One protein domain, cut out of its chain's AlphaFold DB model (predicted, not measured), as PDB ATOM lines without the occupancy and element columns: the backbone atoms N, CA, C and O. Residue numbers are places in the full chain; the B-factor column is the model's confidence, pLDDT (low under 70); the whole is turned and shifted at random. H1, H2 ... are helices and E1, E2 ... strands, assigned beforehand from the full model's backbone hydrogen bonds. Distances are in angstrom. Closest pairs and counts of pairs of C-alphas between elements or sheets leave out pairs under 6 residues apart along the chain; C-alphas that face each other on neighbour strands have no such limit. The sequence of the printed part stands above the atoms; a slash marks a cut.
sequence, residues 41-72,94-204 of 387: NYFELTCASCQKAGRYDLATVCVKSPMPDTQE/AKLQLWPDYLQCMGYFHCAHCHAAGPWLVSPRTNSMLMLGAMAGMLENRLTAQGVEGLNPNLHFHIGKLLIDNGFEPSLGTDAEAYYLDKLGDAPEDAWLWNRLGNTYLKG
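AT A GLANCE: This is residues 41 to 72 and 94 to 204 of the 387 residues of an uncharacterized protein of Heliophilum fasciatum (UniProt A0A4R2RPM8). Two small three-stranded sheets lie one after the other along one long helix, H1, and the helical hairpin of H2 and H3 reaches away from the second sheet, with residues 185 to 191 at its tip sticking out. Beyond the far end of H1, the loop of residues 145 to 156 folds back to E6 of the second sheet. The printed part has 143 residues, with three named helices and six named strands in the order E1 E2 E3 E4 E5 H1 E6 H2 H3; the class is mixed, helices and strands, with 71 residues, under half, in named elements. One sheet runs E2 E1 E5, antiparallel; the other runs E4 E3 E6, mixed. The whole is compact, with a radius of gyration of the C-alphas of 15.9 A and spans of 46 by 44 by 26 A.

HOW THE PARTS SIT: Start at E1, residues 42 to 47, and E2, residues 53 to 57: they form an antiparallel hairpin, with N 45 and O 54 2.9 A apart, within hydrogen-bond range. On the other side of E1 is E5, residues 120 to 122, also antiparallel, with N 46 and O 121 at 2.7 A. In the second sheet, E3, residues 61 to 63, is antiparallel to E4, residues 103 to 105, with N 62 and O 104 at 2.8 A. E3 is parallel to E6, residues 157 to 159, with N 63 and O 158 at 2.8 A. H1, residues 124 to 144, is on both sheets. With the sheet E4 E3 E6 it makes two layers, a helix on one face of a sheet, at a height over the sheet of 7.7 A; it runs across the strands, at 69 degrees to E6 on the local plane, and their closest C-alphas, of Gly 137 and Phe 157, are 4.9 A apart. H2, residues 173 to 186, and H3, residues 191 to 203, touch as a helical hairpin, running opposite ways at a shallow tilt of 10 degrees; their closest C-alphas, of Tyr 180 and Leu 197, are 5.9 A apart. Both are apart from H1. In H1, H2 and H3 every O i to N i+4 pair is within hydrogen-bond range.

IN THESE COORDINATES: Find C-alpha 42 at (118.141, 94.667, 97.106), where E1 begins its 15.0 A; E2 measures 13.2 A. E3, E4, E5 and E6 have three residues each. H1 runs 30.5 A from C-alpha 124 at (114.096, 98.590, 111.681). H2 measures 20.7 A, and H3 runs 18.7 A to C-alpha 203 at (128.354, 84.835, 94.079).

THE WHOLE: The C-alphas farthest apart, of Gln 71 and Glu 189, are 49.0 A apart. Residues 73 to 93 are not printed, and C-alphas 72 and 94 are 18.3 A apart across this cut. The links E4 to E5, H1 to E6 and E6 to H2 are long. Look for pLDDT under 70 at residues 65 to 72, 94 to 101 and 137 to 155; the mean of the printed part is 77.9.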
ATOM      1  N   ASN A  41     118.631  90.737  95.272       83.19
ATOM      2  CA  ASN A  41     118.070  90.896  96.605       83.19
ATOM      3  C   ASN A  41     118.460  92.247  97.210       83.19
ATOM      4  O   ASN A  41     119.360  92.370  98.046       83.19
ATOM      5  N   TYR A  42     117.790  93.300  96.743       87.88
ATOM      6  CA  TYR A  42     118.141  94.667  97.106       87.88
ATOM      7  C   TYR A  42     117.573  95.119  98.450       87.88
ATOM      8  O   TYR A  42     116.356  95.215  98.623       87.88
ATOM      9  N   PHE A  43     118.453  95.599  99.326       88.81
ATOM     10  CA  PHE A  43     118.088  96.226 100.592       88.81
ATOM     11  C   PHE A  43     118.666  97.627 100.746       88.81
ATOM     12  O   PHE A  43     119.725  97.970 100.219       88.81
ATOM     13  N   GLU A  44     117.952  98.459 101.503       89.88
ATOM     14  CA  GLU A  44     118.462  99.759 101.918       89.88
ATOM     15  C   GLU A  44     119.405  99.589 103.112       89.88
ATOM     16  O   GLU A  44     118.976  99.206 104.207       89.88
ATOM     17  N   LEU A  45     120.680  99.915 102.897       89.81
ATOM     18  CA  LEU A  45     121.722  99.910 103.917       89.81
ATOM     19  C   LEU A  45     122.286 101.318 104.092       89.81
ATOM     20  O   LEU A  45     122.415 102.097 103.149       89.81
ATOM     21  N   THR A  46     122.685 101.643 105.312       89.81
ATOM     22  CA  THR A  46     123.429 102.853 105.648       89.81
ATOM     23  C   THR A  46     124.879 102.508 105.926       89.81
ATOM     24  O   THR A  46     125.173 101.672 106.771       89.81
ATOM     25  N   CYS A  47     125.799 103.221 105.285       88.94
ATOM     26  CA  CYS A  47     127.213 103.126 105.621       88.94
ATOM     27  C   CYS A  47     127.482 103.778 106.986       88.94
ATOM     28  O   CYS A  47     127.201 104.967 107.157       88.94
ATOM     29  N   ALA A  48     128.064 103.044 107.938       86.56
ATOM     30  CA  ALA A  48     128.402 103.597 109.252       86.56
ATOM     31  C   ALA A  48     129.468 104.707 109.170       86.56
ATOM     32  O   ALA A  48     129.428 105.663 109.943       86.56
ATOM     33  N   SER A  49     130.377 104.629 108.194       86.94
ATOM     34  CA  SER A  49     131.493 105.572 108.052       86.94
ATOM     35  C   SER A  49     131.056 106.960 107.576       86.94
ATOM     36  O   SER A  49     131.599 107.961 108.032       86.94
ATOM     37  N   CYS A  50     130.077 107.051 106.667       88.88
ATOM     38  CA  CYS A  50     129.608 108.338 106.126       88.88
ATOM     39  C   CYS A  50     128.138 108.663 106.424       88.88
ATOM     40  O   CYS A  50     127.657 109.724 106.027       88.88
ATOM     41  N   GLN A  51     127.417 107.758 107.092       89.00
ATOM     42  CA  GLN A  51     126.010 107.885 107.498       89.00
ATOM     43  C   GLN A  51     124.997 108.049 106.353       89.00
ATOM     44  O   GLN A  51     123.808 108.285 106.598       89.00
ATOM     45  N   LYS A  52     125.426 107.864 105.100       89.25
ATOM     46  CA  LYS A  52     124.557 107.911 103.921       89.25
ATOM     47  C   LYS A  52     123.958 106.538 103.618       89.25
ATOM     48  O   LYS A  52     124.638 105.516 103.732       89.25
ATOM     49  N   ALA A  53     122.680 106.544 103.247       89.94
ATOM     50  CA  ALA A  53     121.943 105.361 102.830       89.94
ATOM     51  C   ALA A  53     122.105 105.112 101.327       89.94
ATOM     52  O   ALA A  53     122.278 106.051 100.551       89.94
ATOM     53  N   GLY A  54     122.047 103.847 100.932       89.69
ATOM     54  CA  GLY A  54     122.035 103.404  99.545       89.69
ATOM     55  C   GLY A  54     121.297 102.076  99.417       89.69
ATOM     56  O   GLY A  54     121.028 101.406 100.415       89.69
ATOM     57  N   ARG A  55     120.960 101.713  98.182       90.69
ATOM     58  CA  ARG A  55     120.333 100.435  97.851       90.69
ATOM     59  C   ARG A  55     121.414  99.490  97.340       90.69
ATOM     60  O   ARG A  55     122.107  99.840  96.389       90.69
ATOM     61  N   TYR A  56     121.561  98.339  97.984       89.88
ATOM     62  CA  TYR A  56     122.626  97.378  97.705       89.88
ATOM     63  C   TYR A  56     122.042  95.987  97.528       89.88
ATOM     64  O   TYR A  56     121.105  95.626  98.238       89.88
ATOM     65  N   ASP A  57     122.582  95.244  96.569       88.94
ATOM     66  CA  ASP A  57     122.239  93.843  96.358       88.94
ATOM     67  C   ASP A  57     122.993  92.989  97.378       88.94
ATOM     68  O   ASP A  57     124.225  93.006  97.418       88.94
ATOM     69  N   LEU A  58     122.255  92.283  98.231       88.44
ATOM     70  CA  LEU A  58     122.834  91.352  99.196       88.44
ATOM     71  C   LEU A  58     123.108  89.972  98.589       88.44
ATOM     72  O   LEU A  58     123.759  89.160  99.253       88.44
ATOM     73  N   ALA A  59     122.647  89.722  97.358       86.75
ATOM     74  CA  ALA A  59     122.635  88.415  96.716       86.75
ATOM     75  C   ALA A  59     122.066  87.350  97.675       86.75
ATOM     76  O   ALA A  59     121.085  87.590  98.391       86.75
ATOM     77  N   THR A  60     122.709  86.188  97.730       84.00
ATOM     78  CA  THR A  60     122.388  85.132  98.684       84.00
ATOM     79  C   THR A  60     122.650  85.569 100.126       84.00
ATOM     80  O   THR A  60     123.762  85.971 100.482       84.00
ATOM     81  N   VAL A  61     121.635  85.413 100.973       85.88
ATOM     82  CA  VAL A  61     121.668  85.676 102.411       85.88
ATOM     83  C   VAL A  61     121.562  84.357 103.176       85.88
ATOM     84  O   VAL A  61     120.535  83.682 103.152       85.88
ATOM     85  N   CYS A  62     122.610  83.993 103.905       82.44
ATOM     86  CA  CYS A  62     122.605  82.843 104.802       82.44
ATOM     87  C   CYS A  62     122.361  83.298 106.241       82.44
ATOM     88  O   CYS A  62     123.033  84.195 106.748       82.44
ATOM     89  N   VAL A  63     121.422  82.643 106.917       80.06
ATOM     90  CA  VAL A  63     121.151  82.846 108.339       80.06
ATOM     91  C   VAL A  63     121.704  81.675 109.130       80.06
ATOM     92  O   VAL A  63     121.296  80.521 108.951       80.06
ATOM     93  N   LYS A  64     122.639  81.984 110.029       76.56
ATOM     94  CA  LYS A  64     123.281  80.999 110.890       76.56
ATOM     95  C   LYS A  64     122.267  80.431 111.880       76.56
ATOM     96  O   LYS A  64     121.469  81.155 112.471       76.56
ATOM     97  N   SER A  65     122.326  79.114 112.060       66.38
ATOM     98  CA  SER A  65     121.541  78.380 113.053       66.38
ATOM     99  C   SER A  65     122.420  78.014 114.263       66.38
ATOM    100  O   SER A  65     123.575  77.624 114.053       66.38
ATOM    101  N   PRO A  66     121.906  78.093 115.508       59.72
ATOM    102  CA  PRO A  66     120.549  78.510 115.863       59.72
ATOM    103  C   PRO A  66     120.345  80.019 115.672       59.72
ATOM    104  O   PRO A  66     121.251  80.809 115.929       59.72
ATOM    105  N   MET A  67     119.145  80.408 115.225       58.69
ATOM    106  CA  MET A  67     118.718  81.809 115.301       58.69
ATOM    107  C   MET A  67     118.815  82.270 116.768       58.69
ATOM    108  O   MET A  67     118.641  81.430 117.658       58.69
ATOM    109  N   PRO A  68     119.055  83.566 117.040       55.12
ATOM    110  CA  PRO A  68     119.047  84.062 118.408       55.12
ATOM    111  C   PRO A  68     117.711  83.708 119.070       55.12
ATOM    112  O   PRO A  68     116.661  83.736 118.420       55.12
ATOM    113  N   ASP A  69     117.747  83.356 120.354       50.62
ATOM    114  CA  ASP A  69     116.541  82.973 121.088       50.62
ATOM    115  C   ASP A  69     115.530  84.136 121.085       50.62
ATOM    116  O   ASP A  69     115.910  85.305 120.973       50.62
ATOM    117  N   THR A  70     114.230  83.862 121.224       48.34
ATOM    118  CA  THR A  70     113.183  84.913 121.159       48.34
ATOM    119  C   THR A  70     113.434  86.071 122.139       48.34
ATOM    120  O   THR A  70     113.076  87.217 121.853       48.34
ATOM    121  N   GLN A  71     114.127  85.800 123.252       44.09
ATOM    122  CA  GLN A  71     114.621  86.796 124.205       44.09
ATOM    123  C   GLN A  71     115.803  87.634 123.679       44.09
ATOM    124  O   GLN A  71     115.794  88.846 123.878       44.09
ATOM    125  N   GLU A  72     116.777  87.057 122.968       46.22
ATOM    126  CA  GLU A  72     117.875  87.798 122.321       46.22
ATOM    127  C   GLU A  72     117.389  88.627 121.131       46.22
ATOM    128  O   GLU A  72     117.815  89.771 120.967       46.22
ATOM    129  N   ALA A  94     116.407 105.388 114.464       54.53
ATOM    130  CA  ALA A  94     117.470 104.557 115.019       54.53
ATOM    131  C   ALA A  94     117.876 103.478 114.004       54.53
ATOM    132  O   ALA A  94     117.024 102.761 113.481       54.53
ATOM    133  N   LYS A  95     119.171 103.395 113.690       58.56
ATOM    134  CA  LYS A  95     119.727 102.404 112.761       58.56
ATOM    135  C   LYS A  95     120.383 101.286 113.566       58.56
ATOM    136  O   LYS A  95     121.118 101.570 114.505       58.56
ATOM    137  N   LEU A  96     120.105 100.039 113.203       62.69
ATOM    138  CA  LEU A  96     120.663  98.838 113.829       62.69
ATOM    139  C   LEU A  96     121.887  98.380 113.035       62.69
ATOM    140  O   LEU A  96     121.919  98.564 111.822       62.69
ATOM    141  N   GLN A  97     122.885  97.777 113.674       67.38
ATOM    142  CA  GLN A  97     123.968  97.132 112.928       67.38
ATOM    143  C   GLN A  97     123.422  95.889 112.213       67.38
ATOM    144  O   GLN A  97     122.668  95.122 112.812       67.38
ATOM    145  N   LEU A  98     123.779  95.704 110.937       68.94
ATOM    146  CA  LEU A  98     123.493  94.460 110.219       68.94
ATOM    147  C   LEU A  98     124.151  93.312 110.990       68.94
ATOM    148  O   LEU A  98     125.349  93.406 111.232       68.94
ATOM    149  N   TRP A  99     123.381  92.297 111.396       67.12
ATOM    150  CA  TRP A  99     123.794  91.247 112.337       67.12
ATOM    151  C   TRP A  99     124.982  90.425 111.825       67.12
ATOM    152  O   TRP A  99     124.773  89.396 111.179       67.12
ATOM    153  N   PRO A 100     126.230  90.811 112.133       62.53
ATOM    154  CA  PRO A 100     127.382  90.179 111.502       62.53
ATOM    155  C   PRO A 100     127.585  88.753 112.029       62.53
ATOM    156  O   PRO A 100     128.126  87.894 111.332       62.53
ATOM    157  N   ASP A 101     127.085  88.492 113.239       65.88
ATOM    158  CA  ASP A 101     127.211  87.216 113.931       65.88
ATOM    159  C   ASP A 101     126.215  86.165 113.432       65.88
ATOM    160  O   ASP A 101     126.501  84.975 113.544       65.88
ATOM    161  N   TYR A 102     125.082  86.576 112.849       73.12
ATOM    162  CA  TYR A 102     123.982  85.673 112.477       73.12
ATOM    163  C   TYR A 102     123.657  85.671 110.987       73.12
ATOM    164  O   TYR A 102     122.997  84.745 110.520       73.12
ATOM    165  N   LEU A 103     124.090  86.685 110.245       81.31
ATOM    166  CA  LEU A 103     123.735  86.864 108.849       81.31
ATOM    167  C   LEU A 103     125.000  86.974 108.004       81.31
ATOM    168  O   LEU A 103     125.909  87.742 108.317       81.31
ATOM    169  N   GLN A 104     125.045  86.181 106.941       85.62
ATOM    170  CA  GLN A 104     126.089  86.227 105.929       85.62
ATOM    171  C   GLN A 104     125.455  86.627 104.602       85.62
ATOM    172  O   GLN A 104     124.434  86.061 104.222       85.62
ATOM    173  N   CYS A 105     126.049  87.578 103.890       88.12
ATOM    174  CA  CYS A 105     125.612  87.967 102.550       88.12
ATOM    175  C   CYS A 105     126.737  87.755 101.556       88.12
ATOM    176  O   CYS A 105     127.874  88.137 101.827       88.12
ATOM    177  N   MET A 106     126.413  87.233 100.378       86.56
ATOM    178  CA  MET A 106     127.397  87.113  99.304       86.56
ATOM    179  C   MET A 106     127.487  88.325  98.400       86.56
ATOM    180  O   MET A 106     128.486  88.461  97.700       86.56
ATOM    181  N   GLY A 107     126.520  89.239  98.481       87.19
ATOM    182  CA  GLY A 107     126.526  90.491  97.740       87.19
ATOM    183  C   GLY A 107     127.845  91.240  97.900       87.19
ATOM    184  O   GLY A 107     128.326  91.471  99.015       87.19
ATOM    185  N   TYR A 108     128.430  91.628  96.770       87.25
ATOM    186  CA  TYR A 108     129.654  92.409  96.741       87.25
ATOM    187  C   TYR A 108     129.326  93.883  96.515       87.25
ATOM    188  O   TYR A 108     128.932  94.299  95.419       87.25
ATOM    189  N   PHE A 109     129.517  94.710  97.543       86.25
ATOM    190  CA  PHE A 109     129.240  96.138  97.443       86.25
ATOM    191  C   PHE A 109     130.098  96.988  98.382       86.25
ATOM    192  O   PHE A 109     130.366  96.644  99.527       86.25
ATOM    193  N   HIS A 110     130.465  98.169  97.887       87.19
ATOM    194  CA  HIS A 110     131.120  99.230  98.645       87.19
ATOM    195  C   HIS A 110     130.192 100.441  98.725       87.19
ATOM    196  O   HIS A 110     129.346 100.651  97.852       87.19
ATOM    197  N   CYS A 111     130.355 101.283  99.747       86.94
ATOM    198  CA  CYS A 111     129.529 102.477  99.890       86.94
ATOM    199  C   CYS A 111     129.628 103.368  98.646       86.94
ATOM    200  O   CYS A 111     130.703 103.869  98.318       86.94
ATOM    201  N   ALA A 112     128.493 103.673  98.014       85.81
ATOM    202  CA  ALA A 112     128.443 104.526  96.821       85.81
ATOM    203  C   ALA A 112     128.981 105.958  97.056       85.81
ATOM    204  O   ALA A 112     129.238 106.709  96.112       85.81
ATOM    205  N   HIS A 113     129.147 106.366  98.319       86.12
ATOM    206  CA  HIS A 113     129.594 107.705  98.688       86.12
ATOM    207  C   HIS A 113     131.056 107.775  99.119       86.12
ATOM    208  O   HIS A 113     131.780 108.618  98.590       86.12
ATOM    209  N   CYS A 114     131.472 106.941 100.077       85.62
ATOM    210  CA  CYS A 114     132.830 106.950 100.634       85.62
ATOM    211  C   CYS A 114     133.654 105.705 100.288       85.62
ATOM    212  O   CYS A 114     134.786 105.607 100.739       85.62
ATOM    213  N   HIS A 115     133.087 104.763  99.530       83.44
ATOM    214  CA  HIS A 115     133.734 103.520  99.111       83.44
ATOM    215  C   HIS A 115     134.204 102.603 100.253       83.44
ATOM    216  O   HIS A 115     134.977 101.688 100.025       83.44
ATOM    217  N   ALA A 116     133.723 102.807 101.483       82.81
ATOM    218  CA  ALA A 116     133.976 101.878 102.582       82.81
ATOM    219  C   ALA A 116     133.213 100.556 102.370       82.81
ATOM    220  O   ALA A 116     132.054 100.584 101.950       82.81
ATOM    221  N   ALA A 117     133.842  99.431 102.717       81.12
ATOM    222  CA  ALA A 117     133.261  98.083 102.636       81.12
ATOM    223  C   ALA A 117     132.397  97.706 103.862       81.12
ATOM    224  O   ALA A 117     131.825  96.624 103.924       81.12
ATOM    225  N   GLY A 118     132.281  98.601 104.848       75.00
ATOM    226  CA  GLY A 118     131.520  98.389 106.079       75.00
ATOM    227  C   GLY A 118     132.067  99.225 107.245       75.00
ATOM    228  O   GLY A 118     133.004 100.006 107.042       75.00
ATOM    229  N   PRO A 119     131.490  99.101 108.456       82.56
ATOM    230  CA  PRO A 119     130.299  98.312 108.779       82.56
ATOM    231  C   PRO A 119     129.002  98.946 108.244       82.56
ATOM    232  O   PRO A 119     128.933 100.147 107.957       82.56
ATOM    233  N   TRP A 120     127.960  98.122 108.112       86.00
ATOM    234  CA  TRP A 120     126.664  98.507 107.547       86.00
ATOM    235  C   TRP A 120     125.573  98.540 108.614       86.00
ATOM    236  O   TRP A 120     125.496  97.676 109.487       86.00
ATOM    237  N   LEU A 121     124.716  99.554 108.527       86.12
ATOM    238  CA  LEU A 121     123.560  99.741 109.392       86.12
ATOM    239  C   LEU A 121     122.269  99.568 108.588       86.12
ATOM    240  O   LEU A 121     122.191  99.974 107.430       86.12
ATOM    241  N   VAL A 122     121.229  99.040 109.214       83.12
ATOM    242  CA  VAL A 122     119.911  98.799 108.625       83.12
ATOM    243  C   VAL A 122     118.826  99.550 109.388       83.12
ATOM    244  O   VAL A 122     118.939  99.814 110.586       83.12
ATOM    245  N   SER A 123     117.754  99.920 108.687       81.50
ATOM    246  CA  SER A 123     116.555 100.445 109.347       81.50
ATOM    247  C   SER A 123     115.796  99.313 110.059       81.50
ATOM    248  O   SER A 123     115.911  98.158 109.637       81.50
ATOM    249  N   PRO A 124     114.955  99.604 111.069       76.31
ATOM    250  CA  PRO A 124     114.096  98.590 111.681       76.31
ATOM    251  C   PRO A 124     113.213  97.870 110.652       76.31
ATOM    252  O   PRO A 124     113.026  96.660 110.737       76.31
ATOM    253  N   ARG A 125     112.744  98.589 109.621       79.31
ATOM    254  CA  ARG A 125     111.975  98.017 108.507       79.31
ATOM    255  C   ARG A 125     112.805  97.032 107.680       79.31
ATOM    256  O   ARG A 125     112.337  95.930 107.418       79.31
ATOM    257  N   THR A 126     114.019  97.419 107.285       82.88
ATOM    258  CA  THR A 126     114.957  96.553 106.550       82.88
ATOM    259  C   THR A 126     115.265  95.298 107.367       82.88
ATOM    260  O   THR A 126     115.223  94.193 106.840       82.88
ATOM    261  N   ASN A 127     115.495  95.462 108.673       79.69
ATOM    262  CA  ASN A 127     115.751  94.356 109.586       79.69
ATOM    263  C   ASN A 127     114.571  93.370 109.639       79.69
ATOM    264  O   ASN A 127     114.763  92.164 109.518       79.69
ATOM    265  N   SER A 128     113.335  93.870 109.743       78.06
ATOM    266  CA  SER A 128     112.138  93.023 109.676       78.06
ATOM    267  C   SER A 128     111.991  92.306 108.332       78.06
ATOM    268  O   SER A 128     111.566  91.156 108.310       78.06
ATOM    269  N   MET A 129     112.351  92.949 107.216       81.12
ATOM    270  CA  MET A 129     112.296  92.319 105.892       81.12
ATOM    271  C   MET A 129     113.321  91.191 105.741       81.12
ATOM    272  O   MET A 129     112.960  90.127 105.251       81.12
ATOM    273  N   LEU A 130     114.556  91.383 106.219       80.38
ATOM    274  CA  LEU A 130     115.575  90.326 106.247       80.38
ATOM    275  C   LEU A 130     115.117  89.129 107.087       80.38
ATOM    276  O   LEU A 130     115.299  87.984 106.685       80.38
ATOM    277  N   MET A 131     114.460  89.385 108.221       76.31
ATOM    278  CA  MET A 131     113.906  88.335 109.079       76.31
ATOM    279  C   MET A 131     112.760  87.569 108.430       76.31
ATOM    280  O   MET A 131     112.724  86.343 108.499       76.31
ATOM    281  N   LEU A 132     111.827  88.272 107.788       77.31
ATOM    282  CA  LEU A 132     110.739  87.631 107.053       77.31
ATOM    283  C   LEU A 132     111.277  86.799 105.885       77.31
ATOM    284  O   LEU A 132     110.820  85.676 105.697       77.31
ATOM    285  N   GLY A 133     112.275  87.315 105.158       78.06
ATOM    286  CA  GLY A 133     112.972  86.579 104.104       78.06
ATOM    287  C   GLY A 133     113.641  85.314 104.636       78.06
ATOM    288  O   GLY A 133     113.433  84.235 104.091       78.06
ATOM    289  N   ALA A 134     114.347  85.416 105.767       76.06
ATOM    290  CA  ALA A 134     114.937  84.267 106.440       76.06
ATOM    291  C   ALA A 134     113.882  83.211 106.787       76.06
ATOM    292  O   ALA A 134     114.043  82.054 106.412       76.06
ATOM    293  N   MET A 135     112.781  83.607 107.440       73.00
ATOM    294  CA  MET A 135     111.684  82.706 107.817       73.00
ATOM    295  C   MET A 135     111.003  82.063 106.601       73.00
ATOM    296  O   MET A 135     110.675  80.877 106.653       73.00
ATOM    297  N   ALA A 136     110.812  82.812 105.513       72.25
ATOM    298  CA  ALA A 136     110.291  82.279 104.257       72.25
ATOM    299  C   ALA A 136     111.241  81.225 103.668       72.25
ATOM    300  O   ALA A 136     110.807  80.111 103.377       72.25
ATOM    301  N   GLY A 137     112.547  81.512 103.630       68.31
ATOM    302  CA  GLY A 137     113.565  80.548 103.211       68.31
ATOM    303  C   GLY A 137     113.588  79.279 104.071       68.31
ATOM    304  O   GLY A 137     113.772  78.178 103.552       68.31
ATOM    305  N   MET A 138     113.310  79.386 105.381       67.81
ATOM    306  CA  MET A 138     113.160  78.211 106.253       67.81
ATOM    307  C   MET A 138     111.966  77.330 105.865       67.81
ATOM    308  O   MET A 138     112.046  76.104 105.973       67.81
ATOM    309  N   LEU A 139     110.847  77.944 105.476       64.81
ATOM    310  CA  LEU A 139     109.629  77.231 105.093       64.81
ATOM    311  C   LEU A 139     109.800  76.537 103.740       64.81
ATOM    312  O   LEU A 139     109.416  75.377 103.610       64.81
ATOM    313  N   GLU A 140     110.428  77.205 102.773       60.81
ATOM    314  CA  GLU A 140     110.643  76.662 101.429       60.81
ATOM    315  C   GLU A 140     111.684  75.538 101.403       60.81
ATOM    316  O   GLU A 140     111.408  74.480 100.837       60.81
ATOM    317  N   ASN A 141     112.808  75.676 102.119       57.16
ATOM    318  CA  ASN A 141     113.791  74.588 102.247       57.16
ATOM    319  C   ASN A 141     113.193  73.318 102.877       57.16
ATOM    320  O   ASN A 141     113.639  72.205 102.606       57.16
ATOM    321  N   ARG A 142     112.169  73.454 103.729       50.19
ATOM    322  CA  ARG A 142     111.483  72.306 104.340       50.19
ATOM    323  C   ARG A 142     110.539  71.596 103.364       50.19
ATOM    324  O   ARG A 142     110.243  70.422 103.576       50.19
ATOM    325  N   LEU A 143     110.078  72.291 102.327       46.19
ATOM    326  CA  LEU A 143     109.258  71.731 101.254       46.19
ATOM    327  C   LEU A 143     110.127  71.037 100.191       46.19
ATOM    328  O   LEU A 143     109.722  70.000  99.675       46.19
ATOM    329  N   THR A 144     111.336  71.542  99.920       46.38
ATOM    330  CA  THR A 144     112.293  70.939  98.967       46.38
ATOM    331  C   THR A 144     113.137  69.804  99.562       46.38
ATOM    332  O   THR A 144     113.641  68.959  98.826       46.38
ATOM    333  N   ALA A 145     113.218  69.683 100.894       42.09
ATOM    334  CA  ALA A 145     113.891  68.582 101.599       42.09
ATOM    335  C   ALA A 145     113.262  67.177 101.393       42.09
ATOM    336  O   ALA A 145     113.671  66.224 102.056       42.09
ATOM    337  N   GLN A 146     112.292  67.020 100.482       40.72
ATOM    338  CA  GLN A 146     111.855  65.712  99.975       40.72
ATOM    339  C   GLN A 146     112.684  65.187  98.790       40.72
ATOM    340  O   GLN A 146     112.395  64.097  98.304       40.72
ATOM    341  N   GLY A 147     113.758  65.875  98.392       34.88
ATOM    342  CA  GLY A 147     114.811  65.278  97.571       34.88
ATOM    343  C   GLY A 147     115.455  66.272  96.621       34.88
ATOM    344  O   GLY A 147     114.897  66.511  95.566       34.88
ATOM    345  N   VAL A 148     116.591  66.839  97.032       35.69
ATOM    346  CA  VAL A 148     117.821  67.177  96.280       35.69
ATOM    347  C   VAL A 148     118.658  68.018  97.258       35.69
ATOM    348  O   VAL A 148     118.224  69.078  97.706       35.69
ATOM    349  N   GLU A 149     119.842  67.539  97.649       36.00
ATOM    350  CA  GLU A 149     120.812  68.340  98.410       36.00
ATOM    351  C   GLU A 149     121.417  69.403  97.481       36.00
ATOM    352  O   GLU A 149     122.459  69.206  96.867       36.00
ATOM    353  N   GLY A 150     120.731  70.536  97.359       44.59
ATOM    354  CA  GLY A 150     121.184  71.706  96.618       44.59
ATOM    355  C   GLY A 150     120.494  72.958  97.148       44.59
ATOM    356  O   GLY A 150     119.302  72.943  97.448       44.59
ATOM    357  N   LEU A 151     121.248  74.046  97.308       49.34
ATOM    358  CA  LEU A 151     120.666  75.369  97.537       49.34
ATOM    359  C   LEU A 151     119.820  75.695  96.302       49.34
ATOM    360  O   LEU A 151     120.364  75.698  95.202       49.34
ATOM    361  N   ASN A 152     118.515  75.941  96.455       49.34
ATOM    362  CA  ASN A 152     117.713  76.458  95.345       49.34
ATOM    363  C   ASN A 152     118.297  77.829  94.949       49.34
ATOM    364  O   ASN A 152     118.221  78.744  95.769       49.34
ATOM    365  N   PRO A 153     118.884  77.994  93.750       49.44
ATOM    366  CA  PRO A 153     119.571  79.230  93.370       49.44
ATOM    367  C   PRO A 153     118.619  80.430  93.267       49.44
ATOM    368  O   PRO A 153     119.064  81.568  93.380       49.44
ATOM    369  N   ASN A 154     117.311  80.186  93.132       53.22
ATOM    370  CA  ASN A 154     116.280  81.226  93.112       53.22
ATOM    371  C   ASN A 154     115.835  81.652  94.520       53.22
ATOM    372  O   ASN A 154     115.023  82.567  94.671       53.22
ATOM    373  N   LEU A 155     116.338  80.987  95.565       64.31
ATOM    374  CA  LEU A 155     116.017  81.317  96.941       64.31
ATOM    375  C   LEU A 155     117.095  82.230  97.523       64.31
ATOM    376  O   LEU A 155     118.189  81.802  97.865       64.31
ATOM    377  N   HIS A 156     116.746  83.496  97.724       72.44
ATOM    378  CA  HIS A 156     117.660  84.490  98.296       72.44
ATOM    379  C   HIS A 156     118.082  84.225  99.736       72.44
ATOM    380  O   HIS A 156     119.043  84.830 100.205       72.44
ATOM    381  N   PHE A 157     117.353  83.375 100.460       78.38
ATOM    382  CA  PHE A 157     117.551  83.143 101.885       78.38
ATOM    383  C   PHE A 157     117.747  81.666 102.193       78.38
ATOM    384  O   PHE A 157     116.864  80.847 101.953       78.38
ATOM    385  N   HIS A 158     118.862  81.334 102.834       75.00
ATOM    386  CA  HIS A 158     119.145  79.968 103.262       75.00
ATOM    387  C   HIS A 158     119.452  79.888 104.750       75.00
ATOM    388  O   HIS A 158     119.977  80.821 105.353       75.00
ATOM    389  N   ILE A 159     119.160  78.731 105.343       74.56
ATOM    390  CA  ILE A 159     119.634  78.399 106.687       74.56
ATOM    391  C   ILE A 159     120.975  77.703 106.549       74.56
ATOM    392  O   ILE A 159     121.101  76.738 105.799       74.56
ATOM    393  N   GLY A 160     121.943  78.124 107.348       75.88
ATOM    394  CA  GLY A 160     123.206  77.425 107.474       75.88
ATOM    395  C   GLY A 160     124.358  78.393 107.605       75.88
ATOM    396  O   GLY A 160     124.183  79.561 107.944       75.88
ATOM    397  N   LYS A 161     125.548  77.868 107.351       79.69
ATOM    398  CA  LYS A 161     126.773  78.648 107.346       79.69
ATOM    399  C   LYS A 161     127.390  78.553 105.975       79.69
ATOM    400  O   LYS A 161     127.550  77.455 105.442       79.69
ATOM    401  N   LEU A 162     127.760  79.699 105.433       80.00
ATOM    402  CA  LEU A 162     128.633  79.734 104.291       80.00
ATOM    403  C   LEU A 162     130.073  79.650 104.779       80.00
ATOM    404  O   LEU A 162     130.567  80.542 105.469       80.00
ATOM    405  N   LEU A 163     130.728  78.569 104.382       83.81
ATOM    406  CA  LEU A 163     132.148  78.367 104.578       83.81
ATOM    407  C   LEU A 163     132.822  78.493 103.216       83.81
ATOM    408  O   LEU A 163     132.463  77.790 102.269       83.81
ATOM    409  N   ILE A 164     133.791  79.390 103.118       83.06
ATOM    410  CA  ILE A 164     134.749  79.413 102.014       83.06
ATOM    411  C   ILE A 164     136.071  78.880 102.558       83.06
ATOM    412  O   ILE A 164     136.332  79.094 103.730       83.06
ATOM    413  N   ASP A 165     136.840  78.157 101.739       75.00
ATOM    414  CA  ASP A 165     138.204  77.645 101.991       75.00
ATOM    415  C   ASP A 165     138.618  77.332 103.450       75.00
ATOM    416  O   ASP A 165     138.654  78.201 104.315       75.00
ATOM    417  N   ASN A 166     139.048  76.104 103.752       75.19
ATOM    418  CA  ASN A 166     139.529  75.710 105.091       75.19
ATOM    419  C   ASN A 166     138.613  76.133 106.274       75.19
ATOM    420  O   ASN A 166     139.058  76.151 107.422       75.19
ATOM    421  N   GLY A 167     137.337  76.448 106.015       80.56
ATOM    422  CA  GLY A 167     136.348  76.827 107.023       80.56
ATOM    423  C   GLY A 167     136.279  78.316 107.382       80.56
ATOM    424  O   GLY A 167     135.740  78.627 108.442       80.56
ATOM    425  N   PHE A 168     136.796  79.237 106.560       86.31
ATOM    426  CA  PHE A 168     136.581  80.670 106.789       86.31
ATOM    427  C   PHE A 168     135.109  81.056 106.576       86.31
ATOM    428  O   PHE A 168     134.456  80.616 105.631       86.31
ATOM    429  N   GLU A 169     134.585  81.894 107.468       86.44
ATOM    430  CA  GLU A 169     133.172  82.268 107.520       86.44
ATOM    431  C   GLU A 169     133.022  83.780 107.263       86.44
ATOM    432  O   GLU A 169     133.088  84.564 108.211       86.44
ATOM    433  N   PRO A 170     132.847  84.221 106.002       86.00
ATOM    434  CA  PRO A 170     132.692  85.641 105.689       86.00
ATOM    435  C   PRO A 170     131.320  86.151 106.145       86.00
ATOM    436  O   PRO A 170     130.311  85.473 105.938       86.00
ATOM    437  N   SER A 171     131.255  87.353 106.722       84.12
ATOM    438  CA  SER A 171     129.969  88.020 106.973       84.12
ATOM    439  C   SER A 171     129.438  88.674 105.695       84.12
ATOM    440  O   SER A 171     128.238  88.637 105.437       84.12
ATOM    441  N   LEU A 172     130.318  89.240 104.866       85.88
ATOM    442  CA  LEU A 172     129.975  89.866 103.588       85.88
ATOM    443  C   LEU A 172     130.860  89.353 102.445       85.88
ATOM    444  O   LEU A 172     131.996  88.930 102.666       85.88
ATOM    445  N   GLY A 173     130.391  89.486 101.201       86.06
ATOM    446  CA  GLY A 173     131.188  89.186 100.007       86.06
ATOM    447  C   GLY A 173     132.498  89.986  99.943       86.06
ATOM    448  O   GLY A 173     133.509  89.481  99.460       86.06
ATOM    449  N   THR A 174     132.524  91.199 100.503       87.44
ATOM    450  CA  THR A 174     133.743  92.016 100.653       87.44
ATOM    451  C   THR A 174     134.738  91.434 101.660       87.44
ATOM    452  O   THR A 174     135.943  91.575 101.475       87.44
ATOM    453  N   ASP A 175     134.271  90.736 102.699       87.69
ATOM    454  CA  ASP A 175     135.158  90.055 103.653       87.69
ATOM    455  C   ASP A 175     135.801  88.826 102.997       87.69
ATOM    456  O   ASP A 175     136.975  88.533 103.214       87.69
ATOM    457  N   ALA A 176     135.036  88.125 102.154       88.69
ATOM    458  CA  ALA A 176     135.537  87.020 101.344       88.69
ATOM    459  C   ALA A 176     136.574  87.488 100.306       88.69
ATOM    460  O   ALA A 176     137.588  86.817 100.115       88.69
ATOM    461  N   GLU A 177     136.358  88.641  99.661       90.12
ATOM    462  CA  GLU A 177     137.369  89.281  98.808       90.12
ATOM    463  C   GLU A 177     138.644  89.567  99.607       90.12
ATOM    464  O   GLU A 177     139.722  89.121  99.210       90.12
ATOM    465  N   ALA A 178     138.527  90.272 100.738       88.81
ATOM    466  CA  ALA A 178     139.671  90.641 101.568       88.81
ATOM    467  C   ALA A 178     140.479  89.408 102.003       88.81
ATOM    468  O   ALA A 178     141.705  89.421 101.923       88.81
ATOM    469  N   TYR A 179     139.796  88.324 102.380       91.75
ATOM    470  CA  TYR A 179     140.418  87.048 102.732       91.75
ATOM    471  C   TYR A 179     141.279  86.466 101.602       91.75
ATOM    472  O   TYR A 179     142.424  86.077 101.829       91.75
ATOM    473  N   TYR A 180     140.754  86.398 100.376       92.81
ATOM    474  CA  TYR A 180     141.525  85.856  99.254       92.81
ATOM    475  C   TYR A 180     142.631  86.807  98.797       92.81
ATOM    476  O   TYR A 180     143.705  86.336  98.430       92.81
ATOM    477  N   LEU A 181     142.404  88.123  98.835       91.19
ATOM    478  CA  LEU A 181     143.431  89.110  98.499       91.19
ATOM    479  C   LEU A 181     144.611  89.078  99.477       91.19
ATOM    480  O   LEU A 181     145.746  89.220  99.030       91.19
ATOM    481  N   ASP A 182     144.363  88.851 100.769       91.81
ATOM    482  CA  ASP A 182     145.409  88.662 101.783       91.81
ATOM    483  C   ASP A 182     146.271  87.430 101.462       91.81
ATOM    484  O   ASP A 182     147.487  87.538 101.312       91.81
ATOM    485  N   LYS A 183     145.639  86.278 101.196       92.50
ATOM    486  CA  LYS A 183     146.354  85.052 100.798       92.50
ATOM    487  C   LYS A 183     147.130  85.190  99.493       92.50
ATOM    488  O   LYS A 183     148.232  84.666  99.366       92.50
ATOM    489  N   LEU A 184     146.559  85.891  98.517       92.31
ATOM    490  CA  LEU A 184     147.239  86.213  97.264       92.31
ATOM    491  C   LEU A 184     148.390  87.210  97.473       92.31
ATOM    492  O   LEU A 184     149.279  87.283  96.632       92.31
ATOM    493  N   GLY A 185     148.406  87.963  98.575       90.19
ATOM    494  CA  GLY A 185     149.567  88.750  98.987       90.19
ATOM    495  C   GLY A 185     150.779  87.870  99.299       90.19
ATOM    496  O   GLY A 185     151.893  88.204  98.896       90.19
ATOM    497  N   ASP A 186     150.547  86.722  99.940       92.00
ATOM    498  CA  ASP A 186     151.583  85.737 100.268       92.00
ATOM    499  C   ASP A 186     151.938  84.816  99.085       92.00
ATOM    500  O   ASP A 186     153.092  84.400  98.949       92.00
ATOM    501  N   ALA A 187     150.963  84.493  98.229       91.25
ATOM    502  CA  ALA A 187     151.111  83.594  97.081       91.25
ATOM    503  C   ALA A 187     150.452  84.172  95.808       91.25
ATOM    504  O   ALA A 187     149.417  83.672  95.356       91.25
ATOM    505  N   PRO A 188     151.027  85.229  95.203       90.56
ATOM    506  CA  PRO A 188     150.400  85.949  94.093       90.56
ATOM    507  C   PRO A 188     150.253  85.120  92.813       90.56
ATOM    508  O   PRO A 188     149.418  85.448  91.972       90.56
ATOM    509  N   GLU A 189     151.042  84.060  92.652       92.44
ATOM    510  CA  GLU A 189     150.987  83.126  91.528       92.44
ATOM    511  C   GLU A 189     150.036  81.934  91.732       92.44
ATOM    512  O   GLU A 189     149.959  81.063  90.865       92.44
ATOM    513  N   ASP A 190     149.326  81.852  92.861       93.62
ATOM    514  CA  ASP A 190     148.416  80.739  93.132       93.62
ATOM    515  C   ASP A 190     147.133  80.864  92.292       93.62
ATOM    516  O   ASP A 190     146.177  81.571  92.628       93.62
ATOM    517  N   ALA A 191     147.118  80.156  91.162       93.19
ATOM    518  CA  ALA A 191     145.997  80.140  90.233       93.19
ATOM    519  C   ALA A 191     144.693  79.631  90.870       93.19
ATOM    520  O   ALA A 191     143.612  80.097  90.498       93.19
ATOM    521  N   TRP A 192     144.768  78.725  91.848       93.06
ATOM    522  CA  TRP A 192     143.588  78.212  92.537       93.06
ATOM    523  C   TRP A 192     142.955  79.301  93.406       93.06
ATOM    524  O   TRP A 192     141.741  79.498  93.350       93.06
ATOM    525  N   LEU A 193     143.761  80.078  94.137       93.94
ATOM    526  CA  LEU A 193     143.263  81.219  94.915       93.94
ATOM    527  C   LEU A 193     142.636  82.300  94.025       93.94
ATOM    528  O   LEU A 193     141.573  82.823  94.366       93.94
ATOM    529  N   TRP A 194     143.220  82.583  92.856       95.94
ATOM    530  CA  TRP A 194     142.606  83.479  91.866       95.94
ATOM    531  C   TRP A 194     141.244  82.971  91.376       95.94
ATOM    532  O   TRP A 194     140.294  83.752  91.298       95.94
ATOM    533  N   ASN A 195     141.107  81.664  91.116       95.56
ATOM    534  CA  ASN A 195     139.812  81.066  90.776       95.56
ATOM    535  C   ASN A 195     138.797  81.234  91.916       95.56
ATOM    536  O   ASN A 195     137.649  81.623  91.691       95.56
ATOM    537  N   ARG A 196     139.208  80.971  93.163       94.50
ATOM    538  CA  ARG A 196     138.323  81.122  94.324       94.50
ATOM    539  C   ARG A 196     137.874  82.563  94.538       94.50
ATOM    540  O   ARG A 196     136.701  82.775  94.840       94.50
ATOM    541  N   LEU A 197     138.755  83.532  94.307       95.06
ATOM    542  CA  LEU A 197     138.392  84.945  94.295       95.06
ATOM    543  C   LEU A 197     137.355  85.251  93.196       95.06
ATOM    544  O   LEU A 197     136.356  85.910  93.475       95.06
ATOM    545  N   GLY A 198     137.532  84.710  91.987       95.12
ATOM    546  CA  GLY A 198     136.546  84.817  90.905       95.12
ATOM    547  C   GLY A 198     135.168  84.272  91.293       95.12
ATOM    548  O   GLY A 198     134.159  84.954  91.120       95.12
ATOM    549  N   ASN A 199     135.127  83.099  91.933       91.69
ATOM    550  CA  ASN A 199     133.877  82.499  92.415       91.69
ATOM    551  C   ASN A 199     133.181  83.373  93.466       91.69
ATOM    552  O   ASN A 199     131.952  83.435  93.503       91.69
ATOM    553  N   THR A 200     133.948  84.051  94.326       90.88
ATOM    554  CA  THR A 200     133.403  85.018  95.289       90.88
ATOM    555  C   THR A 200     132.734  86.187  94.574       90.88
ATOM    556  O   THR A 200     131.625  86.562  94.948       90.88
ATOM    557  N   TYR A 201     133.347  86.723  93.515       92.19
ATOM    558  CA  TYR A 201     132.737  87.797  92.731       92.19
ATOM    559  C   TYR A 201     131.471  87.358  91.997       92.19
ATOM    560  O   TYR A 201     130.498  88.110  92.008       92.19
ATOM    561  N   LEU A 202     131.434  86.148  91.424       88.75
ATOM    562  CA  LEU A 202     130.205  85.624  90.811       88.75
ATOM    563  C   LEU A 202     129.068  85.500  91.819       88.75
ATOM    564  O   LEU A 202     127.965  85.972  91.560       88.75
ATOM    565  N   LYS A 203     129.345  84.932  92.996       85.88
ATOM    566  CA  LYS A 203     128.354  84.835  94.079       85.88
ATOM    567  C   LYS A 203     127.905  86.202  94.597       85.88
ATOM    568  O   LYS A 203     126.823  86.311  95.161       85.88
ATOM    569  N   GLY A 204     128.731  87.230  94.415       87.25
ATOM    570  CA  GLY A 204     128.404  88.618  94.731       87.25
ATOM    571  C   GLY A 204     127.802  89.420  93.587       87.25
ATOM    572  O   GLY A 204     127.740  90.643  93.709       87.25
TER     573      GLY A 204